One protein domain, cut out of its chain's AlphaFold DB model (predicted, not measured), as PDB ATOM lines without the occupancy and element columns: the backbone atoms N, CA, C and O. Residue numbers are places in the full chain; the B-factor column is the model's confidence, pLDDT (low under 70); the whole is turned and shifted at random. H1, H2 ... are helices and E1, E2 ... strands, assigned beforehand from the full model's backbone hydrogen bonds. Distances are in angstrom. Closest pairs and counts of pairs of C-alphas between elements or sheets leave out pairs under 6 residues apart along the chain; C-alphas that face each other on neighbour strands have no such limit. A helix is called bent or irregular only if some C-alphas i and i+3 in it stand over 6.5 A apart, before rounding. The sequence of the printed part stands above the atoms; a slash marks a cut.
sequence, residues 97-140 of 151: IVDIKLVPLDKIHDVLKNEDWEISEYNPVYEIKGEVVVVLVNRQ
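What this domain is: This is residues 97 to 140 of the 151 residues of an uncharacterized protein of Candidatus Nitrosocosmicus oleophilus (UniProt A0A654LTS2). A strongly twisted sheet of three strands has one short helix, H1, over one face, and long E3 runs between E1 and E2. After H1 the chain folds back in a long loop, residues 112 to 124, which pairs briefly with E3 at residues 118 to 119 before E2. The 44 printed residues hold E1, H1, E2 and E3 along the chain, mixed in class; the sheet's order is E1 - E3 - E2, all antiparallel. The whole is compact, with a radius of gyration of the C-alphas of 10.1 A, and only just elongated, spanning 32 by 21 by 13 A.

How they stand to each other: Start at E1, residues 97 to 104, and find its antiparallel neighbour E3, residues 131 to 139, where N 101 and O 136 are 2.8 A apart, within hydrogen-bond range. H1, residues 105 to 111, is on the sheet at a height of 8.5 A, over E1 and slantwise to it at 35 degrees on the local plane. The closest C-alphas of H1 and E3 are those of Leu 105 and Val 133, 5.3 A apart. H1 is irregular, with C-alphas 106 and 109 7.5 A apart; 1 of its 3 O i to N i+4 pairs and 3 of its 4 O i to N i+3 pairs are within hydrogen-bond range. E2, residues 125 to 128, forms a hairpin with E3, where N 126 and O 133 are 2.8 A apart. E1, H1 and E2 make a split strand-helix-strand unit, two strands running the same way with E3 between them, and its crossover is right-handed.

Where its parts are: Find C-alpha 97 at (240.772, 117.515, 199.597); from there E1 runs 20.1 A to C-alpha 104. H1 spans 10.4 A and E2 9.8 A. E3 runs 25.5 A, ending at C-alpha 139 at (239.699, 116.606, 195.432).

The domain as a whole: The farthest C-alphas, Gly 130 and Gln 140, are 32.0 A apart. The printed part has no cut, and the link from H1 to E2 is long. Look for pLDDT under 70 at residues 114 to 115, 122 and 140.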
ATOM      1  N   ILE A  97     240.222 118.873 199.501       77.31
ATOM      2  CA  ILE A  97     240.772 117.515 199.597       77.31
ATOM      3  C   ILE A  97     239.745 116.637 200.321       77.31
ATOM      4  O   ILE A  97     239.302 116.975 201.422       77.31
ATOM      5  N   VAL A  98     239.346 115.545 199.677       81.06
ATOM      6  CA  VAL A  98     238.378 114.564 200.191       81.06
ATOM      7  C   VAL A  98     239.095 113.343 200.730       81.06
ATOM      8  O   VAL A  98     238.675 112.803 201.748       81.06
ATOM      9  N   ASP A  99     240.178 112.936 200.068       81.44
ATOM     10  CA  ASP A  99     240.937 111.753 200.452       81.44
ATOM     11  C   ASP A  99     242.438 111.927 200.187       81.44
ATOM     12  O   ASP A  99     242.847 112.716 199.328       81.44
ATOM     13  N   ILE A 100     243.256 111.203 200.952       84.19
ATOM     14  CA  ILE A 100     244.719 111.219 200.880       84.19
ATOM     15  C   ILE A 100     245.229 109.781 200.897       84.19
ATOM     16  O   ILE A 100     244.901 108.997 201.785       84.19
ATOM     17  N   LYS A 101     246.110 109.454 199.953       85.62
ATOM     18  CA  LYS A 101     246.731 108.137 199.837       85.62
ATOM     19  C   LYS A 101     248.245 108.261 199.749       85.62
ATOM     20  O   LYS A 101     248.763 109.078 198.995       85.62
ATOM     21  N   LEU A 102     248.958 107.414 200.486       88.56
ATOM     22  CA  LEU A 102     250.406 107.259 200.358       88.56
ATOM     23  C   LEU A 102     250.691 106.085 199.428       88.56
ATOM     24  O   LEU A 102     250.182 104.984 199.643       88.56
ATOM     25  N   VAL A 103     251.472 106.324 198.382       87.88
ATOM     26  CA  VAL A 103     251.784 105.315 197.369       87.88
ATOM     27  C   VAL A 103     253.294 105.243 197.190       87.88
ATOM     28  O   VAL A 103     253.907 106.283 196.967       87.88
ATOM     29  N   PRO A 104     253.908 104.053 197.262       89.50
ATOM     30  CA  PRO A 104     255.307 103.874 196.894       89.50
ATOM     31  C   PRO A 104     255.612 104.470 195.516       89.50
ATOM     32  O   PRO A 104     254.805 104.347 194.588       89.50
ATOM     33  N   LEU A 105     256.753 105.148 195.378       86.00
ATOM     34  CA  LEU A 105     257.102 105.873 194.152       86.00
ATOM     35  C   LEU A 105     257.080 104.972 192.903       86.00
ATOM     36  O   LEU A 105     256.679 105.420 191.833       86.00
ATOM     37  N   ASP A 106     257.439 103.697 193.041       86.94
ATOM     38  CA  ASP A 106     257.428 102.684 191.978       86.94
ATOM     39  C   ASP A 106     256.017 102.327 191.475       86.94
ATOM     40  O   ASP A 106     255.867 101.861 190.349       86.94
ATOM     41  N   LYS A 107     254.970 102.590 192.269       84.81
ATOM     42  CA  LYS A 107     253.569 102.240 191.960       84.81
ATOM     43  C   LYS A 107     252.714 103.432 191.546       84.81
ATOM     44  O   LYS A 107     251.532 103.270 191.237       84.81
ATOM     45  N   ILE A 108     253.285 104.635 191.520       85.06
ATOM     46  CA  ILE A 108     252.537 105.866 191.244       85.06
ATOM     47  C   ILE A 108     251.860 105.845 189.866       85.06
ATOM     48  O   ILE A 108     250.704 106.246 189.731       85.06
ATOM     49  N   HIS A 109     252.552 105.321 188.850       79.88
ATOM     50  CA  HIS A 109     252.069 105.294 187.471       79.88
ATOM     51  C   HIS A 109     250.813 104.442 187.291       79.88
ATOM     52  O   HIS A 109     250.021 104.725 186.398       79.88
ATOM     53  N   ASP A 110     250.610 103.421 188.122       80.50
ATOM     54  CA  ASP A 110     249.412 102.584 188.051       80.50
ATOM     55  C   ASP A 110     248.216 103.232 188.743       80.50
ATOM     56  O   ASP A 110     247.077 103.034 188.325       80.50
ATOM     57  N   VAL A 111     248.467 104.059 189.760       74.69
ATOM     58  CA  VAL A 111     247.409 104.757 190.499       74.69
ATOM     59  C   VAL A 111     246.917 105.990 189.739       74.69
ATOM     60  O   VAL A 111     245.712 106.216 189.685       74.69
ATOM     61  N   LEU A 112     247.813 106.735 189.085       77.25
ATOM     62  CA  LEU A 112     247.465 107.938 188.312       77.25
ATOM     63  C   LEU A 112     246.720 107.656 186.994       77.25
ATOM     64  O   LEU A 112     246.224 108.589 186.370       77.25
ATOM     65  N   LYS A 113     246.628 106.395 186.548       72.81
ATOM     66  CA  LYS A 113     245.848 106.015 185.352       72.81
ATOM     67  C   LYS A 113     244.333 106.093 185.571       72.81
ATOM     68  O   LYS A 113     243.601 106.136 184.590       72.81
ATOM     69  N   ASN A 114     243.872 106.091 186.824       62.53
ATOM     70  CA  ASN A 114     242.457 106.183 187.178       62.53
ATOM     71  C   ASN A 114     242.174 107.615 187.665       62.53
ATOM     72  O   ASN A 114     242.765 108.058 188.649       62.53
ATOM     73  N   GLU A 115     241.323 108.336 186.937       63.84
ATOM     74  CA  GLU A 115     241.293 109.805 186.776       63.84
ATOM     75  C   GLU A 115     240.972 110.690 188.005       63.84
ATOM     76  O   GLU A 115     240.722 111.880 187.836       63.84
ATOM     77  N   ASP A 116     241.059 110.199 189.241       74.19
ATOM     78  CA  ASP A 116     240.632 110.967 190.428       74.19
ATOM     79  C   ASP A 116     241.754 111.282 191.433       74.19
ATOM     80  O   ASP A 116     241.500 111.836 192.507       74.19
ATOM     81  N   TRP A 117     243.005 110.932 191.114       82.38
ATOM     82  CA  TRP A 117     244.150 111.116 192.009       82.38
ATOM     83  C   TRP A 117     245.190 112.065 191.423       82.38
ATOM     84  O   TRP A 117     245.654 111.899 190.298       82.38
ATOM     85  N   GLU A 118     245.606 113.038 192.227       84.06
ATOM     86  CA  GLU A 118     246.630 114.021 191.883       84.06
ATOM     87  C   GLU A 118     247.776 113.958 192.895       84.06
ATOM     88  O   GLU A 118     247.567 113.621 194.056       84.06
ATOM     89  N   ILE A 119     248.997 114.300 192.489       84.31
ATOM     90  CA  ILE A 119     250.112 114.430 193.436       84.31
ATOM     91  C   ILE A 119     249.899 115.693 194.279       84.31
ATOM     92  O   ILE A 119     249.578 116.755 193.746       84.31
ATOM     93  N   SER A 120     250.096 115.588 195.592       80.06
ATOM     94  CA  SER A 120     250.026 116.725 196.512       80.06
ATOM     95  C   SER A 120     251.021 117.822 196.124       80.06
ATOM     96  O   SER A 120     252.224 117.591 196.081       80.06
ATOM     97  N   GLU A 121     250.529 119.039 195.899       75.00
ATOM     98  CA  GLU A 121     251.360 120.189 195.510       75.00
ATOM     99  C   GLU A 121     252.270 120.686 196.644       75.00
ATOM    100  O   GLU A 121     253.364 121.186 196.393       75.00
ATOM    101  N   TYR A 122     251.822 120.564 197.897       67.56
ATOM    102  CA  TYR A 122     252.516 121.156 199.045       67.56
ATOM    103  C   TYR A 122     253.570 120.235 199.647       67.56
ATOM    104  O   TYR A 122     254.605 120.710 200.097       67.56
ATOM    105  N   ASN A 123     253.300 118.929 199.668       70.44
ATOM    106  CA  ASN A 123     254.219 117.923 200.186       70.44
ATOM    107  C   ASN A 123     254.075 116.637 199.359       70.44
ATOM    108  O   ASN A 123     253.322 115.741 199.749       70.44
ATOM    109  N   PRO A 124     254.728 116.563 198.188       79.38
ATOM    110  CA  PRO A 124     254.500 115.486 197.232       79.38
ATOM    111  C   PRO A 124     255.128 114.160 197.659       79.38
ATOM    112  O   PRO A 124     254.618 113.116 197.271       79.38
ATOM    113  N   VAL A 125     256.221 114.171 198.427       86.06
ATOM    114  CA  VAL A 125     257.046 112.978 198.679       86.06
ATOM    115  C   VAL A 125     257.530 112.945 200.125       86.06
ATOM    116  O   VAL A 125     257.911 113.976 200.678       86.06
ATOM    117  N   TYR A 126     257.547 111.751 200.713       82.50
ATOM    118  CA  TYR A 126     258.082 111.463 202.039       82.50
ATOM    119  C   TYR A 126     258.920 110.186 202.016       82.50
ATOM    120  O   TYR A 126     258.724 109.317 201.170       82.50
ATOM    121  N   GLU A 127     259.814 110.049 202.989       86.69
ATOM    122  CA  GLU A 127     260.494 108.790 203.278       86.69
ATOM    123  C   GLU A 127     259.902 108.185 204.553       86.69
ATOM    124  O   GLU A 127     259.886 108.821 205.609       86.69
ATOM    125  N   ILE A 128     259.380 106.961 204.461       80.00
ATOM    126  CA  ILE A 128     258.778 106.243 205.586       80.00
ATOM    127  C   ILE A 128     259.442 104.873 205.677       80.00
ATOM    128  O   ILE A 128     259.309 104.053 204.777       80.00
ATOM    129  N   LYS A 129     260.149 104.613 206.786       80.81
ATOM    130  CA  LYS A 129     260.849 103.335 207.041       80.81
ATOM    131  C   LYS A 129     261.830 102.930 205.920       80.81
ATOM    132  O   LYS A 129     261.987 101.745 205.646       80.81
ATOM    133  N   GLY A 130     262.494 103.909 205.299       81.06
ATOM    134  CA  GLY A 130     263.453 103.691 204.208       81.06
ATOM    135  C   GLY A 130     262.821 103.523 202.821       81.06
ATOM    136  O   GLY A 130     263.530 103.228 201.863       81.06
ATOM    137  N   GLU A 131     261.503 103.702 202.698       84.62
ATOM    138  CA  GLU A 131     260.774 103.648 201.431       84.62
ATOM    139  C   GLU A 131     260.286 105.048 201.035       84.62
ATOM    140  O   GLU A 131     259.723 105.782 201.853       84.62
ATOM    141  N   VAL A 132     260.499 105.423 199.769       87.19
ATOM    142  CA  VAL A 132     260.030 106.700 199.218       87.19
ATOM    143  C   VAL A 132     258.569 106.560 198.810       87.19
ATOM    144  O   VAL A 132     258.231 105.813 197.889       87.19
ATOM    145  N   VAL A 133     257.703 107.315 199.476       88.19
ATOM    146  CA  VAL A 133     256.265 107.350 199.221       88.19
ATOM    147  C   VAL A 133     255.845 108.712 198.687       88.19
ATOM    148  O   VAL A 133     256.348 109.754 199.100       88.19
ATOM    149  N   VAL A 134     254.885 108.707 197.775       88.19
ATOM    150  CA  VAL A 134     254.266 109.885 197.179       88.19
ATOM    151  C   VAL A 134     252.891 110.088 197.797       88.19
ATOM    152  O   VAL A 134     252.120 109.138 197.951       88.19
ATOM    153  N   VAL A 135     252.574 111.332 198.141       85.88
ATOM    154  CA  VAL A 135     251.249 111.716 198.624       85.88
ATOM    155  C   VAL A 135     250.359 112.019 197.436       85.88
ATOM    156  O   VAL A 135     250.571 112.995 196.715       85.88
ATOM    157  N   LEU A 136     249.336 111.196 197.261       87.38
ATOM    158  CA  LEU A 136     248.249 111.440 196.333       87.38
ATOM    159  C   LEU A 136     247.054 112.023 197.084       87.38
ATOM    160  O   LEU A 136     246.741 111.605 198.198       87.38
ATOM    161  N   VAL A 137     246.382 112.982 196.465       86.12
ATOM    162  CA  VAL A 137     245.176 113.628 196.968       86.12
ATOM    163  C   VAL A 137     244.049 113.447 195.965       86.12
ATOM    164  O   VAL A 137     244.255 113.539 194.756       86.12
ATOM    165  N   ASN A 138     242.849 113.212 196.478       84.50
ATOM    166  CA  ASN A 138     241.611 113.271 195.716       84.50
ATOM    167  C   ASN A 138     240.853 114.534 196.142       84.50
ATOM    168  O   ASN A 138     240.733 114.818 197.339       84.50
ATOM    169  N   ARG A 139     240.371 115.324 195.180       78.88
ATOM    170  CA  ARG A 139     239.699 116.606 195.432       78.88
ATOM    171  C   ARG A 139     238.272 116.597 194.875       78.88
ATOM    172  O   ARG A 139     238.065 116.299 193.703       78.88
ATOM    173  N   GLN A 140     237.288 117.016 195.676       66.62
ATOM    174  CA  GLN A 140     235.895 117.142 195.224       66.62
ATOM    175  C   GLN A 140     235.757 118.336 194.273       66.62
ATOM    176  O   GLN A 140     236.130 119.454 194.630       66.62
TER     177      GLN A 140